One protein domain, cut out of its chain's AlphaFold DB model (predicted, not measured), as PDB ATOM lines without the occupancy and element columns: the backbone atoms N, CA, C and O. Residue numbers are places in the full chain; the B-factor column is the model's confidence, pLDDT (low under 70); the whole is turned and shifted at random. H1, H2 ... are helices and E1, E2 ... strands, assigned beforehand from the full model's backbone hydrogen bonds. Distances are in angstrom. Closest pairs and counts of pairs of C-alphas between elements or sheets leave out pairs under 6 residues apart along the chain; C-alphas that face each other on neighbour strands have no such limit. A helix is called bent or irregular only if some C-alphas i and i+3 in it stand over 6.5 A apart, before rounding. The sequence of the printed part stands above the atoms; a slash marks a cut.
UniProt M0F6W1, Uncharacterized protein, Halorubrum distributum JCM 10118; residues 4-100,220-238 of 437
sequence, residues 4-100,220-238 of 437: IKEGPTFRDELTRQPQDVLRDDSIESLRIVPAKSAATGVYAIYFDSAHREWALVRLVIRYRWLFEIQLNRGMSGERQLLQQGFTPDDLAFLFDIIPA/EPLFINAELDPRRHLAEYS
ATOM      1  N   ILE A   4      40.678  29.969 -51.333       72.00
ATOM      2  CA  ILE A   4      39.355  30.208 -50.736       72.00
ATOM      3  C   ILE A   4      38.566  28.908 -50.502       72.00
ATOM      4  O   ILE A   4      37.748  28.830 -49.589       72.00
ATOM      5  N   LYS A   5      38.825  27.861 -51.301       72.06
ATOM      6  CA  LYS A   5      38.200  26.539 -51.112       72.06
ATOM      7  C   LYS A   5      38.814  25.765 -49.943       72.06
ATOM      8  O   LYS A   5      38.231  24.780 -49.511       72.06
ATOM      9  N   GLU A   6      39.973  26.200 -49.453       73.00
ATOM     10  CA  GLU A   6      40.639  25.647 -48.269       73.00
ATOM     11  C   GLU A   6      40.255  26.421 -46.995       73.00
ATOM     12  O   GLU A   6      40.370  25.868 -45.907       73.00
ATOM     13  N   GLY A   7      39.752  27.658 -47.123       80.62
ATOM     14  CA  GLY A   7      39.206  28.440 -46.015       80.62
ATOM     15  C   GLY A   7      38.949  29.921 -46.340       80.62
ATOM     16  O   GLY A   7      39.345  30.414 -47.400       80.62
ATOM     17  N   PRO A   8      38.301  30.666 -45.425       86.94
ATOM     18  CA  PRO A   8      38.091  32.104 -45.547       86.94
ATOM     19  C   PRO A   8      39.415  32.828 -45.754       86.94
ATOM     20  O   PRO A   8      40.403  32.483 -45.114       86.94
ATOM     21  N   THR A   9      39.452  33.832 -46.623       87.50
ATOM     22  CA  THR A   9      40.683  34.531 -47.023       87.50
ATOM     23  C   THR A   9      40.451  36.037 -47.081       87.50
ATOM     24  O   THR A   9      39.453  36.494 -47.644       87.50
ATOM     25  N   PHE A  10      41.362  36.831 -46.523       88.94
ATOM     26  CA  PHE A  10      41.262  38.291 -46.591       88.94
ATOM     27  C   PHE A  10      41.691  38.839 -47.949       88.94
ATOM     28  O   PHE A  10      42.468  38.225 -48.677       88.94
ATOM     29  N   ARG A  11      41.217  40.042 -48.293       84.62
ATOM     30  CA  ARG A  11      41.566  40.700 -49.564       84.62
ATOM     31  C   ARG A  11      43.074  40.792 -49.816       84.62
ATOM     32  O   ARG A  11      43.498  40.641 -50.957       84.62
ATOM     33  N   ASP A  12      43.858  41.088 -48.790       84.25
ATOM     34  CA  ASP A  12      45.314  41.231 -48.866       84.25
ATOM     35  C   ASP A  12      46.061  39.889 -48.934       84.25
ATOM     36  O   ASP A  12      47.227  39.856 -49.314       84.25
ATOM     37  N   GLU A  13      45.378  38.781 -48.645       84.94
ATOM     38  CA  GLU A  13      45.890  37.412 -48.784       84.94
ATOM     39  C   GLU A  13      45.597  36.824 -50.178       84.94
ATOM     40  O   GLU A  13      46.154  35.793 -50.565       84.94
ATOM     41  N   LEU A  14      44.730  37.470 -50.969       82.19
ATOM     42  CA  LEU A  14      44.377  37.002 -52.305       82.19
ATOM     43  C   LEU A  14      45.502  37.256 -53.312       82.19
ATOM     44  O   LEU A  14      45.932  38.381 -53.549       82.19
ATOM     45  N   THR A  15      45.885  36.205 -54.036       78.25
ATOM     46  CA  THR A  15      46.821  36.311 -55.168       78.25
ATOM     47  C   THR A  15      46.169  36.856 -56.448       78.25
ATOM     48  O   THR A  15      46.855  37.060 -57.448       78.25
ATOM     49  N   ARG A  16      44.838  37.015 -56.473       78.06
ATOM     50  CA  ARG A  16      44.036  37.455 -57.633       78.06
ATOM     51  C   ARG A  16      43.183  38.663 -57.273       78.06
ATOM     52  O   ARG A  16      42.933  38.918 -56.097       78.06
ATOM     53  N   GLN A  17      42.697  39.388 -58.284       78.38
ATOM     54  CA  GLN A  17      41.761  40.478 -58.028       78.38
ATOM     55  C   GLN A  17      40.424  39.930 -57.496       78.38
ATOM     56  O   GLN A  17      39.960  38.893 -57.974       78.38
ATOM     57  N   PRO A  18      39.751  40.636 -56.569       73.94
ATOM     58  CA  PRO A  18      38.463  40.204 -56.019       73.94
ATOM     59  C   PRO A  18      37.380  39.916 -57.066       73.94
ATOM     60  O   PRO A  18      36.545  39.039 -56.871       73.94
ATOM     61  N   GLN A  19      37.401  40.635 -58.192       77.31
ATOM     62  CA  GLN A  19      36.439  40.444 -59.284       77.31
ATOM     63  C   GLN A  19      36.582  39.081 -59.967       77.31
ATOM     64  O   GLN A  19      35.606  38.566 -60.499       77.31
ATOM     65  N   ASP A  20      37.780  38.492 -59.951       75.12
ATOM     66  CA  ASP A  20      38.028  37.168 -60.528       75.12
ATOM     67  C   ASP A  20      37.595  36.043 -59.582       75.12
ATOM     68  O   ASP A  20      37.357  34.920 -60.022       75.12
ATOM     69  N   VAL A  21      37.518  36.348 -58.286       73.12
ATOM     70  CA  VAL A  21      37.087  35.434 -57.226       73.12
ATOM     71  C   VAL A  21      35.564  35.330 -57.190       73.12
ATOM     72  O   VAL A  21      35.032  34.229 -57.202       73.12
ATOM     73  N   LEU A  22      34.863  36.465 -57.246       74.94
ATOM     74  CA  LEU A  22      33.396  36.547 -57.173       74.94
ATOM     75  C   LEU A  22      32.664  36.048 -58.439       74.94
ATOM     76  O   LEU A  22      31.471  36.275 -58.589       74.94
ATOM     77  N   ARG A  23      33.373  35.414 -59.384       76.06
ATOM     78  CA  ARG A  23      32.766  34.739 -60.547       76.06
ATOM     79  C   ARG A  23      32.306  33.313 -60.238       76.06
ATOM     80  O   ARG A  23      31.669  32.702 -61.087       76.06
ATOM     81  N   ASP A  24      32.717  32.766 -59.098       77.69
ATOM     82  CA  ASP A  24      32.233  31.485 -58.590       77.69
ATOM     83  C   ASP A  24      31.047  31.778 -57.662       77.69
ATOM     84  O   ASP A  24      31.231  32.407 -56.621       77.69
ATOM     85  N   ASP A  25      29.845  31.344 -58.052       75.44
ATOM     86  CA  ASP A  25      28.590  31.622 -57.334       75.44
ATOM     87  C   ASP A  25      28.569  31.037 -55.908       75.44
ATOM     88  O   ASP A  25      27.715  31.397 -55.103       75.44
ATOM     89  N   SER A  26      29.508  30.142 -55.580       82.38
ATOM     90  CA  SER A  26      29.681  29.588 -54.229       82.38
ATOM     91  C   SER A  26      30.445  30.504 -53.264       82.38
ATOM     92  O   SER A  26      30.482  30.229 -52.065       82.38
ATOM     93  N   ILE A  27      31.078  31.572 -53.768       86.06
ATOM     94  CA  ILE A  27      31.946  32.443 -52.971       86.06
ATOM     95  C   ILE A  27      31.194  33.696 -52.528       86.06
ATOM     96  O   ILE A  27      30.834  34.561 -53.326       86.06
ATOM     97  N   GLU A  28      31.064  33.835 -51.216       90.31
ATOM     98  CA  GLU A  28      30.515  34.995 -50.537       90.31
ATOM     99  C   GLU A  28      31.622  35.951 -50.070       90.31
ATOM    100  O   GLU A  28      32.821  35.641 -50.068       90.31
ATOM    101  N   SER A  29      31.218  37.156 -49.663       90.75
ATOM    102  CA  SER A  29      32.118  38.083 -48.982       90.75
ATOM    103  C   SER A  29      31.401  38.866 -47.897       90.75
ATOM    104  O   SER A  29      30.357  39.454 -48.171       90.75
ATOM    105  N   LEU A  30      32.025  38.969 -46.727       90.81
ATOM    106  CA  LEU A  30      31.625  39.900 -45.677       90.81
ATOM    107  C   LEU A  30      32.535  41.116 -45.719       90.81
ATOM    108  O   LEU A  30      33.746  40.999 -45.946       90.81
ATOM    109  N   ARG A  31      31.943  42.295 -45.537       86.75
ATOM    110  CA  ARG A  31      32.664  43.562 -45.580       86.75
ATOM    111  C   ARG A  31      32.328  44.373 -44.361       86.75
ATOM    112  O   ARG A  31      31.172  44.698 -44.146       86.75
ATOM    113  N   ILE A  32      33.364  44.777 -43.650       84.31
ATOM    114  CA  ILE A  32      33.236  45.750 -42.587       84.31
ATOM    115  C   ILE A  32      33.813  47.064 -43.057       84.31
ATOM    116  O   ILE A  32      34.954  47.149 -43.523       84.31
ATOM    117  N   VAL A  33      32.986  48.092 -42.941       77.19
ATOM    118  CA  VAL A  33      33.366  49.462 -43.249       77.19
ATOM    119  C   VAL A  33      33.223  50.253 -41.956       77.19
ATOM    120  O   VAL A  33      32.097  50.569 -41.551       77.19
ATOM    121  N   PRO A  34      34.341  50.565 -41.281       69.75
ATOM    122  CA  PRO A  34      34.315  51.555 -40.223       69.75
ATOM    123  C   PRO A  34      33.793  52.879 -40.787       69.75
ATOM    124  O   PRO A  34      33.920  53.152 -41.985       69.75
ATOM    125  N   ALA A  35      33.210  53.735 -39.943       60.31
ATOM    126  CA  ALA A  35      32.910  55.096 -40.378       60.31
ATOM    127  C   ALA A  35      34.204  55.744 -40.905       60.31
ATOM    128  O   ALA A  35      35.283  55.395 -40.430       60.31
ATOM    129  N   LYS A  36      34.080  56.638 -41.899       55.44
ATOM    130  CA  LYS A  36      35.129  57.149 -42.816       55.44
ATOM    131  C   LYS A  36      36.505  57.524 -42.225       55.44
ATOM    132  O   LYS A  36      37.410  57.778 -43.015       55.44
ATOM    133  N   SER A  37      36.682  57.560 -40.912       47.94
ATOM    134  CA  SER A  37      37.908  57.980 -40.241       47.94
ATOM    135  C   SER A  37      38.385  57.057 -39.098       47.94
ATOM    136  O   SER A  37      39.500  57.263 -38.648       47.94
ATOM    137  N   ALA A  38      37.641  56.011 -38.687       45.69
ATOM    138  CA  ALA A  38      38.053  55.114 -37.584       45.69
ATOM    139  C   ALA A  38      39.188  54.155 -37.969       45.69
ATOM    140  O   ALA A  38      39.997  53.745 -37.148       45.69
ATOM    141  N   ALA A  39      39.229  53.764 -39.243       50.16
ATOM    142  CA  ALA A  39      40.352  53.046 -39.811       50.16
ATOM    143  C   ALA A  39      40.297  53.138 -41.338       50.16
ATOM    144  O   ALA A  39      39.251  52.935 -41.963       50.16
ATOM    145  N   THR A  40      41.419  53.457 -41.974       49.41
ATOM    146  CA  THR A  40      41.505  53.451 -43.436       49.41
ATOM    147  C   THR A  40      41.445  52.014 -43.946       49.41
ATOM    148  O   THR A  40      42.456  51.314 -43.952       49.41
ATOM    149  N   GLY A  41      40.279  51.561 -44.404       60.97
ATOM    150  CA  GLY A  41      40.169  50.268 -45.076       60.97
ATOM    151  C   GLY A  41      38.749  49.726 -45.159       60.97
ATOM    152  O   GLY A  41      37.950  49.884 -44.247       60.97
ATOM    153  N   VAL A  42      38.443  49.055 -46.271       66.62
ATOM    154  CA  VAL A  42      37.327  48.104 -46.332       66.62
ATOM    155  C   VAL A  42      37.894  46.753 -45.923       66.62
ATOM    156  O   VAL A  42      38.739  46.204 -46.638       66.62
ATOM    157  N   TYR A  43      37.428  46.222 -44.800       83.06
ATOM    158  CA  TYR A  43      37.846  44.919 -44.304       83.06
ATOM    159  C   TYR A  43      36.968  43.853 -44.931       83.06
ATOM    160  O   TYR A  43      35.838  43.635 -44.510       83.06
ATOM    161  N   ALA A  44      37.473  43.240 -46.000       87.38
ATOM    162  CA  ALA A  44      36.753  42.217 -46.739       87.38
ATOM    163  C   ALA A  44      37.386  40.845 -46.517       87.38
ATOM    164  O   ALA A  44      38.593  40.674 -46.729       87.38
ATOM    165  N   ILE A  45      36.550  39.879 -46.151       90.31
ATOM    166  CA  ILE A  45      36.884  38.457 -46.144       90.31
ATOM    167  C   ILE A  45      36.026  37.744 -47.187       90.31
ATOM    168  O   ILE A  45      34.849  38.061 -47.349       90.31
ATOM    169  N   TYR A  46      36.634  36.816 -47.917       91.31
ATOM    170  CA  TYR A  46      36.000  36.012 -48.956       91.31
ATOM    171  C   TYR A  46      35.996  34.558 -48.513       91.31
ATOM    172  O   TYR A  46      37.018  34.069 -48.029       91.31
ATOM    173  N   PHE A  47      34.876  33.870 -48.670       90.44
ATOM    174  CA  PHE A  47      34.709  32.505 -48.182       90.44
ATOM    175  C   PHE A  47      33.695  31.748 -49.034       90.44
ATOM    176  O   PHE A  47      32.822  32.347 -49.648       90.44
ATOM    177  N   ASP A  48      33.830  30.429 -49.083       88.75
ATOM    178  CA  ASP A  48      32.742  29.551 -49.520       88.75
ATOM    179  C   ASP A  48      31.621  29.604 -48.474       88.75
ATOM    180  O   ASP A  48      31.947  29.627 -47.287       88.75
ATOM    181  N   SER A  49      30.345  29.620 -48.870       86.56
ATOM    182  CA  SER A  49      29.200  29.745 -47.944       86.56
ATOM    183  C   SER A  49      29.248  28.751 -46.777       86.56
ATOM    184  O   SER A  49      28.886  29.079 -45.646       86.56
ATOM    185  N   ALA A  50      29.816  27.565 -47.003       85.00
ATOM    186  CA  ALA A  50      29.999  26.546 -45.980       85.00
ATOM    187  C   ALA A  50      30.982  26.967 -44.857       85.00
ATOM    188  O   ALA A  50      30.996  26.366 -43.783       85.00
ATOM    189  N   HIS A  51      31.816  27.981 -45.087       86.56
ATOM    190  CA  HIS A  51      32.836  28.498 -44.169       86.56
ATOM    191  C   HIS A  51      32.458  29.846 -43.528       86.56
ATOM    192  O   HIS A  51      33.344  30.543 -43.028       86.56
ATOM    193  N   ARG A  52      31.176  30.233 -43.532       89.50
ATOM    194  CA  ARG A  52      30.720  31.537 -43.022       89.50
ATOM    195  C   ARG A  52      31.128  31.809 -41.570       89.50
ATOM    196  O   ARG A  52      31.782  32.814 -41.312       89.50
ATOM    197  N   GLU A  53      30.856  30.891 -40.646       87.69
ATOM    198  CA  GLU A  53      31.263  31.025 -39.236       87.69
ATOM    199  C   GLU A  53      32.782  31.159 -39.095       87.69
ATOM    200  O   GLU A  53      33.279  32.021 -38.377       87.69
ATOM    201  N   TRP A  54      33.553  30.379 -39.857       85.44
ATOM    202  CA  TRP A  54      35.010  30.497 -39.849       85.44
ATOM    203  C   TRP A  54      35.478  31.867 -40.348       85.44
ATOM    204  O   TRP A  54      36.454  32.422 -39.836       85.44
ATOM    205  N   ALA A  55      34.763  32.452 -41.308       89.88
ATOM    206  CA  ALA A  55      35.037  33.806 -41.750       89.88
ATOM    207  C   ALA A  55      34.781  34.825 -40.628       89.88
ATOM    208  O   ALA A  55      35.609  35.719 -40.439       89.88
ATOM    209  N   LEU A  56      33.707  34.657 -39.847       92.00
ATOM    210  CA  LEU A  56      33.424  35.478 -38.663       92.00
ATOM    211  C   LEU A  56      34.538  35.351 -37.621       92.00
ATOM    212  O   LEU A  56      35.083  36.364 -37.193       92.00
ATOM    213  N   VAL A  57      34.971  34.130 -37.293       89.25
ATOM    214  CA  VAL A  57      36.083  33.899 -36.354       89.25
ATOM    215  C   VAL A  57      37.359  34.605 -36.814       89.25
ATOM    216  O   VAL A  57      37.969  35.354 -36.050       89.25
ATOM    217  N   ARG A  58      37.757  34.428 -38.084       88.31
ATOM    218  CA  ARG A  58      38.949  35.099 -38.630       88.31
ATOM    219  C   ARG A  58      38.809  36.621 -38.597       88.31
ATOM    220  O   ARG A  58      39.787  37.306 -38.293       88.31
ATOM    221  N   LEU A  59      37.626  37.151 -38.916       90.56
ATOM    222  CA  LEU A  59      37.337  38.582 -38.841       90.56
ATOM    223  C   LEU A  59      37.506  39.112 -37.414       90.56
ATOM    224  O   LEU A  59      38.188  40.120 -37.236       90.56
ATOM    225  N   VAL A  60      36.940  38.427 -36.420       91.44
ATOM    226  CA  VAL A  60      37.028  38.815 -35.006       91.44
ATOM    227  C   VAL A  60      38.465  38.775 -34.511       91.44
ATOM    228  O   VAL A  60      38.903  39.726 -33.882       91.44
ATOM    229  N   ILE A  61      39.235  37.734 -34.838       87.62
ATOM    230  CA  ILE A  61      40.653  37.655 -34.452       87.62
ATOM    231  C   ILE A  61      41.432  38.848 -35.007       87.62
ATOM    232  O   ILE A  61      42.255  39.444 -34.318       87.62
ATOM    233  N   ARG A  62      41.188  39.197 -36.274       88.19
ATOM    234  CA  ARG A  62      41.963  40.236 -36.954       88.19
ATOM    235  C   ARG A  62      41.528  41.655 -36.584       88.19
ATOM    236  O   ARG A  62      42.358  42.559 -36.602       88.19
ATOM    237  N   TYR A  63      40.249  41.854 -36.278       90.38
ATOM    238  CA  TYR A  63      39.640  43.169 -36.056       90.38
ATOM    239  C   TYR A  63      38.827  43.205 -34.758       90.38
ATOM    240  O   TYR A  63      37.731  43.762 -34.725       90.38
ATOM    241  N   ARG A  64      39.367  42.601 -33.692       90.56
ATOM    242  CA  ARG A  64      38.682  42.372 -32.411       90.56
ATOM    243  C   ARG A  64      38.009  43.622 -31.854       90.56
ATOM    244  O   ARG A  64      36.806  43.602 -31.609       90.56
ATOM    245  N   TRP A  65      38.766  44.713 -31.755       90.62
ATOM    246  CA  TRP A  65      38.285  46.000 -31.253       90.62
ATOM    247  C   TRP A  65      37.020  46.488 -31.968       90.62
ATOM    248  O   TRP A  65      36.113  47.030 -31.343       90.62
ATOM    249  N   LEU A  66      36.932  46.278 -33.284       91.25
ATOM    250  CA  LEU A  66      35.832  46.788 -34.088       91.25
ATOM    251  C   LEU A  66      34.538  46.073 -33.725       91.25
ATOM    252  O   LEU A  66      33.515  46.725 -33.535       91.25
ATOM    253  N   PHE A  67      34.585  44.746 -33.635       92.12
ATOM    254  CA  PHE A  67      33.417  43.958 -33.260       92.12
ATOM    255  C   PHE A  67      33.014  44.210 -31.819       92.12
ATOM    256  O   PHE A  67      31.831  44.373 -31.554       92.12
ATOM    257  N   GLU A  68      33.979  44.301 -30.909       92.25
ATOM    258  CA  GLU A  68      33.686  44.562 -29.505       92.25
ATOM    259  C   GLU A  68      32.995  45.915 -29.326       92.25
ATOM    260  O   GLU A  68      31.934  45.979 -28.710       92.25
ATOM    261  N   ILE A  69      33.499  46.978 -29.960       91.81
ATOM    262  CA  ILE A  69      32.824  48.277 -29.931       91.81
ATOM    263  C   ILE A  69      31.450  48.189 -30.606       91.81
ATOM    264  O   ILE A  69      30.469  48.660 -30.043       91.81
ATOM    265  N   GLN A  70      31.333  47.585 -31.793       90.56
ATOM    266  CA  GLN A  70      30.049  47.527 -32.504       90.56
ATOM    267  C   GLN A  70      28.977  46.748 -31.740       90.56
ATOM    268  O   GLN A  70      27.843  47.206 -31.653       90.56
ATOM    269  N   LEU A  71      29.316  45.607 -31.150       90.50
ATOM    270  CA  LEU A  71      28.358  44.801 -30.395       90.50
ATOM    271  C   LEU A  71      27.951  45.483 -29.084       90.50
ATOM    272  O   LEU A  71      26.790  45.403 -28.686       90.50
ATOM    273  N   ASN A  72      28.861  46.227 -28.449       90.69
ATOM    274  CA  ASN A  72      28.566  46.955 -27.213       90.69
ATOM    275  C   ASN A  72      27.912  48.335 -27.433       90.69
ATOM    276  O   ASN A  72      27.429  48.949 -26.481       90.69
ATOM    277  N   ARG A  73      27.788  48.807 -28.683       87.62
ATOM    278  CA  ARG A  73      26.968  49.983 -29.058       87.62
ATOM    279  C   ARG A  73      25.457  49.705 -29.063       87.62
ATOM    280  O   ARG A  73      24.681  50.570 -29.477       87.62
ATOM    281  N   GLY A  74      25.042  48.505 -28.653       83.00
ATOM    282  CA  GLY A  74      23.649  48.062 -28.668       83.00
ATOM    283  C   GLY A  74      23.075  48.027 -30.086       83.00
ATOM    284  O   GLY A  74      23.793  47.811 -31.069       83.00
ATOM    285  N   MET A  75      21.777  48.303 -30.212       71.81
ATOM    286  CA  MET A  75      21.069  48.289 -31.498       71.81
ATOM    287  C   MET A  75      21.703  49.143 -32.602       71.81
ATOM    288  O   MET A  75      21.572  48.808 -33.783       71.81
ATOM    289  N   SER A  76      22.399  50.234 -32.264       80.00
ATOM    290  CA  SER A  76      23.037  51.076 -33.282       80.00
ATOM    291  C   SER A  76      24.143  50.325 -34.024       80.00
ATOM    292  O   SER A  76      24.220  50.415 -35.254       80.00
ATOM    293  N   GLY A  77      24.972  49.571 -33.300       85.25
ATOM    294  CA  GLY A  77      26.050  48.801 -33.906       85.25
ATOM    295  C   GLY A  77      25.558  47.525 -34.584       85.25
ATOM    296  O   GLY A  77      25.990  47.232 -35.698       85.25
ATOM    297  N   GLU A  78      24.561  46.844 -34.011       86.38
ATOM    298  CA  GLU A  78      23.898  45.712 -34.677       86.38
ATOM    299  C   GLU A  78      23.308  46.118 -36.027       86.38
ATOM    300  O   GLU A  78      23.589  45.498 -37.053       86.38
ATOM    301  N   ARG A  79      22.540  47.214 -36.064       84.94
ATOM    302  CA  ARG A  79      21.957  47.731 -37.306       84.94
ATOM    303  C   ARG A  79      23.032  48.083 -38.327       84.94
ATOM    304  O   ARG A  79      22.831  47.862 -39.521       84.94
ATOM    305  N   GLN A  80      24.159  48.633 -37.878       86.06
ATOM    306  CA  GLN A  80      25.282  48.935 -38.758       86.06
ATOM    307  C   GLN A  80      25.883  47.658 -39.362       86.06
ATOM    308  O   GLN A  80      26.174  47.649 -40.556       86.06
ATOM    309  N   LEU A  81      26.025  46.582 -38.584       89.94
ATOM    310  CA  LEU A  81      26.488  45.285 -39.083       89.94
ATOM    311  C   LEU A  81      25.478  44.667 -40.066       89.94
ATOM    312  O   LEU A  81      25.867  44.268 -41.163       89.94
ATOM    313  N   LEU A  82      24.177  44.687 -39.761       89.12
ATOM    314  CA  LEU A  82      23.134  44.199 -40.680       89.12
ATOM    315  C   LEU A  82      23.159  44.947 -42.023       89.12
ATOM    316  O   LEU A  82      23.142  44.342 -43.093       89.12
ATOM    317  N   GLN A  83      23.303  46.276 -41.991       87.81
ATOM    318  CA  GLN A  83      23.449  47.101 -43.201       87.81
ATOM    319  C   GLN A  83      24.717  46.788 -44.009       87.81
ATOM    320  O   GLN A  83      24.797  47.135 -45.188       87.81
ATOM    321  N   GLN A  84      25.707  46.147 -43.390       88.75
ATOM    322  CA  GLN A  84      26.957  45.722 -44.016       88.75
ATOM    323  C   GLN A  84      26.906  44.277 -44.545       88.75
ATOM    324  O   GLN A  84      27.900  43.792 -45.090       88.75
ATOM    325  N   GLY A  85      25.745  43.617 -44.464       89.19
ATOM    326  CA  GLY A  85      25.510  42.280 -45.015       89.19
ATOM    327  C   GLY A  85      25.724  41.133 -44.026       89.19
ATOM    328  O   GLY A  85      25.793  39.979 -44.452       89.19
ATOM    329  N   PHE A  86      25.835  41.440 -42.731       92.69
ATOM    330  CA  PHE A  86      25.752  40.431 -41.675       92.69
ATOM    331  C   PHE A  86      24.297  39.986 -41.511       92.69
ATOM    332  O   PHE A  86      23.379  40.795 -41.654       92.69
ATOM    333  N   THR A  87      24.088  38.707 -41.223       90.75
ATOM    334  CA  THR A  87      22.773  38.158 -40.887       90.75
ATOM    335  C   THR A  87      22.551  38.195 -39.374       90.75
ATOM    336  O   THR A  87      23.505  38.322 -38.604       90.75
ATOM    337  N   PRO A  88      21.302  38.063 -38.912       87.06
ATOM    338  CA  PRO A  88      21.011  37.931 -37.486       87.06
ATOM    339  C   PRO A  88      21.680  36.711 -36.840       87.06
ATOM    340  O   PRO A  88      22.170  36.831 -35.718       87.06
ATOM    341  N   ASP A  89      21.818  35.603 -37.575       86.88
ATOM    342  CA  ASP A  89      22.597  34.436 -37.139       86.88
ATOM    343  C   ASP A  89      24.083  34.765 -36.955       86.88
ATOM    344  O   ASP A  89      24.685  34.350 -35.967       86.88
ATOM    345  N   ASP A  90      24.677  35.567 -37.852       92.75
ATOM    346  CA  ASP A  90      26.061  36.014 -37.672       92.75
ATOM    347  C   ASP A  90      26.208  36.826 -36.385       92.75
ATOM    348  O   ASP A  90      27.201  36.685 -35.679       92.75
ATOM    349  N   LEU A  91      25.237  37.696 -36.083       90.81
ATOM    350  CA  LEU A  91      25.266  38.500 -34.865       90.81
ATOM    351  C   LEU A  91      25.149  37.622 -33.622       90.81
ATOM    352  O   LEU A  91      25.928  37.812 -32.695       90.81
ATOM    353  N   ALA A  92      24.220  36.662 -33.615       84.50
ATOM    354  CA  ALA A  92      24.077  35.703 -32.523       84.50
ATOM    355  C   ALA A  92      25.387  34.938 -32.293       84.50
ATOM    356  O   ALA A  92      25.916  34.944 -31.184       84.50
ATOM    357  N   PHE A  93      25.984  34.410 -33.365       86.75
ATOM    358  CA  PHE A  93      27.278  33.738 -33.297       86.75
ATOM    359  C   PHE A  93      28.389  34.656 -32.772       86.75
ATOM    360  O   PHE A  93      29.199  34.248 -31.943       86.75
ATOM    361  N   LEU A  94      28.442  35.913 -33.220       91.50
ATOM    362  CA  LEU A  94      29.423  36.881 -32.733       91.50
ATOM    363  C   LEU A  94      29.262  37.152 -31.230       91.50
ATOM    364  O   LEU A  94      30.272  37.202 -30.535       91.50
ATOM    365  N   PHE A  95      28.033  37.277 -30.719       87.19
ATOM    366  CA  PHE A  95      27.781  37.398 -29.278       87.19
ATOM    367  C   PHE A  95      28.198  36.146 -28.499       87.19
ATOM    368  O   PHE A  95      28.708  36.270 -27.388       87.19
ATOM    369  N   ASP A  96      28.046  34.958 -29.083       84.06
ATOM    370  CA  ASP A  96      28.417  33.700 -28.429       84.06
ATOM    371  C   ASP A  96      29.937  33.501 -28.328       84.06
ATOM    372  O   ASP A  96      30.415  32.836 -27.409       84.06
ATOM    373  N   ILE A  97      30.720  34.066 -29.255       86.00
ATOM    374  CA  ILE A  97      32.183  33.883 -29.276       86.00
ATOM    375  C   ILE A  97      32.963  35.055 -28.678       86.00
ATOM    376  O   ILE A  97      34.134  34.885 -28.323       86.00
ATOM    377  N   ILE A  98      32.365  36.250 -28.627       88.81
ATOM    378  CA  ILE A  98      32.984  37.472 -28.113       88.81
ATOM    379  C   ILE A  98      32.568  37.640 -26.651       88.81
ATOM    380  O   ILE A  98      31.408  37.955 -26.397       88.81
ATOM    381  N   PRO A  99      33.498  37.490 -25.686       84.44
ATOM    382  CA  PRO A  99      33.183  37.760 -24.293       84.44
ATOM    383  C   PRO A  99      32.661  39.175 -24.098       84.44
ATOM    384  O   PRO A  99      33.135  40.114 -24.744       84.44
ATOM    385  N   ALA A 100      31.723  39.314 -23.163       81.44
ATOM    386  CA  ALA A 100      31.344  40.617 -22.657       81.44
ATOM    387  C   ALA A 100      32.573  41.314 -22.039       81.44
ATOM    388  O   ALA A 100      33.431  40.635 -21.461       81.44
ATOM    389  N   GLU A 220      39.556  39.871 -23.439       85.62
ATOM    390  CA  GLU A 220      39.217  38.543 -22.947       85.62
ATOM    391  C   GLU A 220      39.308  37.520 -24.098       85.62
ATOM    392  O   GLU A 220      38.837  37.794 -25.216       85.62
ATOM    393  N   PRO A 221      39.919  36.340 -23.868       81.50
ATOM    394  CA  PRO A 221      40.037  35.309 -24.890       81.50
ATOM    395  C   PRO A 221      38.671  34.912 -25.450       81.50
ATOM    396  O   PRO A 221      37.703  34.782 -24.705       81.50
ATOM    397  N   LEU A 222      38.599  34.661 -26.762       84.25
ATOM    398  CA  LEU A 222      37.372  34.158 -27.385       84.25
ATOM    399  C   LEU A 222      36.884  32.899 -26.661       84.25
ATOM    400  O   LEU A 222      37.690  32.042 -26.296       84.25
ATOM    401  N   PHE A 223      35.564  32.717 -26.577       78.56
ATOM    402  CA  PHE A 223      34.980  31.460 -26.088       78.56
ATOM    403  C   PHE A 223      35.165  30.284 -27.054       78.56
ATOM    404  O   PHE A 223      34.652  29.194 -26.821       78.56
ATOM    405  N   ILE A 224      35.937  30.501 -28.120       74.75
ATOM    406  CA  ILE A 224      36.308  29.496 -29.096       74.75
ATOM    407  C   ILE A 224      37.820  29.395 -29.248       74.75
ATOM    408  O   ILE A 224      38.548  30.387 -29.169       74.75
ATOM    409  N   ASN A 225      38.309  28.193 -29.550       66.38
ATOM    410  CA  ASN A 225      39.711  28.035 -29.911       66.38
ATOM    411  C   ASN A 225      39.951  28.508 -31.356       66.38
ATOM    412  O   ASN A 225      39.666  27.792 -32.315       66.38
ATOM    413  N   ALA A 226      40.528  29.701 -31.484       61.34
ATOM    414  CA  ALA A 226      40.909  30.345 -32.741       61.34
ATOM    415  C   ALA A 226      41.883  29.536 -33.625       61.34
ATOM    416  O   ALA A 226      41.969  29.788 -34.828       61.34
ATOM    417  N   GLU A 227      42.633  28.593 -33.045       57.75
ATOM    418  CA  GLU A 227      43.604  27.750 -33.756       57.75
ATOM    419  C   GLU A 227      42.993  26.444 -34.291       57.75
ATOM    420  O   GLU A 227      43.619  25.747 -35.094       57.75
ATOM    421  N   LEU A 228      41.776  26.098 -33.861       57.53
ATOM    422  CA  LEU A 228      41.044  24.930 -34.341       57.53
ATOM    423  C   LEU A 228      40.079  25.325 -35.462       57.53
ATOM    424  O   LEU A 228      39.571  26.442 -35.507       57.53
ATOM    425  N   ASP A 229      39.803  24.381 -36.368       58.78
ATOM    426  CA  ASP A 229      38.679  24.506 -37.300       58.78
ATOM    427  C   ASP A 229      37.392  24.712 -36.474       58.78
ATOM    428  O   ASP A 229      37.057  23.830 -35.671       58.78
ATOM    429  N   PRO A 230      36.666  25.833 -36.642       53.31
ATOM    430  CA  PRO A 230      35.453  26.120 -35.884       53.31
ATOM    431  C   PRO A 230      34.404  25.014 -35.992       53.31
ATOM    432  O   PRO A 230      33.668  24.804 -35.038       53.31
ATOM    433  N   ARG A 231      34.390  24.221 -37.075       52.50
ATOM    434  CA  ARG A 231      33.512  23.044 -37.185       52.50
ATOM    435  C   ARG A 231      33.882  21.930 -36.218       52.50
ATOM    436  O   ARG A 231      32.992  21.271 -35.696       52.50
ATOM    437  N   ARG A 232      35.176  21.701 -35.970       53.47
ATOM    438  CA  ARG A 232      35.621  20.759 -34.929       53.47
ATOM    439  C   ARG A 232      35.299  21.293 -33.547       53.47
ATOM    440  O   ARG A 232      34.841  20.531 -32.713       53.47
ATOM    441  N   HIS A 233      35.489  22.590 -33.333       51.34
ATOM    442  CA  HIS A 233      35.220  23.206 -32.043       51.34
ATOM    443  C   HIS A 233      33.715  23.231 -31.714       51.34
ATOM    444  O   HIS A 233      33.311  22.773 -30.654       51.34
ATOM    445  N   LEU A 234      32.858  23.639 -32.652       49.91
ATOM    446  CA  LEU A 234      31.404  23.598 -32.485       49.91
ATOM    447  C   LEU A 234      30.875  22.162 -32.417       49.91
ATOM    448  O   LEU A 234      29.969  21.906 -31.637       49.91
ATOM    449  N   ALA A 235      31.447  21.193 -33.144       55.78
ATOM    450  CA  ALA A 235      31.068  19.778 -33.016       55.78
ATOM    451  C   ALA A 235      31.525  19.134 -31.691       55.78
ATOM    452  O   ALA A 235      30.887  18.202 -31.213       55.78
ATOM    453  N   GLU A 236      32.626  19.605 -31.098       49.66
ATOM    454  CA  GLU A 236      33.112  19.135 -29.791       49.66
ATOM    455  C   GLU A 236      32.318  19.732 -28.616       49.66
ATOM    456  O   GLU A 236      32.252  19.110 -27.555       49.66
ATOM    457  N   TYR A 237      31.700  20.906 -28.800       48.22
ATOM    458  CA  TYR A 237      30.983  21.646 -27.752       48.22
ATOM    459  C   TYR A 237      29.461  21.739 -27.949       48.22
ATOM    460  O   TYR A 237      28.753  22.073 -26.998       48.22
ATOM    461  N   SER A 238      28.928  21.385 -29.122       44.34
ATOM    462  CA  SER A 238      27.500  21.098 -29.294       44.34
ATOM    463  C   SER A 238      27.183  19.826 -28.516       44.34
ATOM    464  O   SER A 238      27.586  18.716 -28.859       44.34
TER     465      SER A 238
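This is residues 4 to 100 and 220 to 238 of the 437 residues of an uncharacterized protein of Halorubrum distributum JCM 10118 (UniProt M0F6W1). A two-stranded hairpin, E1 and E2, has the longest helix, H2, packed over it, and beyond H2 the helices H3, H4 and H5 make a cluster crossed at steep angles. The short H1 lies at the opposite end, past the strands, and H6 lies at the side, by H2. The printed part has 116 residues, in the order H1, E1, E2, H2, H3, H4, H5, H6; the sheet E1 - E2 is antiparallel and the class mostly helix. It is compact, with a radius of gyration of the C-alphas of 14.1 A and spans of 40 by 38 by 21 A.

E1, residues 27 to 32, and E2, residues 43 to 48, form a hairpin at 158 degrees; N 30 and O 45 are within hydrogen-bond range at 3.0 A. Residues 9 to 10 pair antiparallel with 45 to 46 of E2. H2, residues 49 to 62, is irregular: C-alphas 50 and 53 are 8.2 A apart. The closest C-alphas of E2 and H2, Phe 47 and Ala 55, are 6.6 A apart. With residues 53 to 56 alone, H2 touches H5, residues 88 to 97, at a steep tilt of 47 degrees, the same way; the closest C-alphas, Leu 56 and Leu 94, are 7.3 A apart. H3, residues 64 to 72, touches H4, residues 75 to 83, at a steep tilt of 60 degrees, opposite ways; the closest C-alphas, Gln 70 and Gly 77, are 4.4 A apart. H6, residues 230 to 237, only just touches H2, with 3 pairs of C-alphas within 8 A, the closest Trp 54 and Pro 230 at 5.9 A. H1, residues 18 to 21, is apart from H2. Every O i to N i+4 pair is within range in H3, H4, H5 and H6, and 8 of 10 in H2; H1 is too short for one.

E1 is 16.9 A long from C-alpha 27 at (31.946, 32.443, -52.971), E2 17.0 A and H2 19.8 A. H5 is 14.4 A, H3 12.3 A, H4 12.0 A, H6 10.3 A and H1 5.1 A. H6 ends at C-alpha 237, (30.983, 21.646, -27.752).

The C-alphas farthest apart, Ser 37 and Glu 236, are 40.5 A apart. Residues 101 to 219 are cut out, and C-alphas 100 and 220 are 8.1 A apart. No link printed whole is long. Residues 34 to 42 and 225 to 238 have pLDDT under 70.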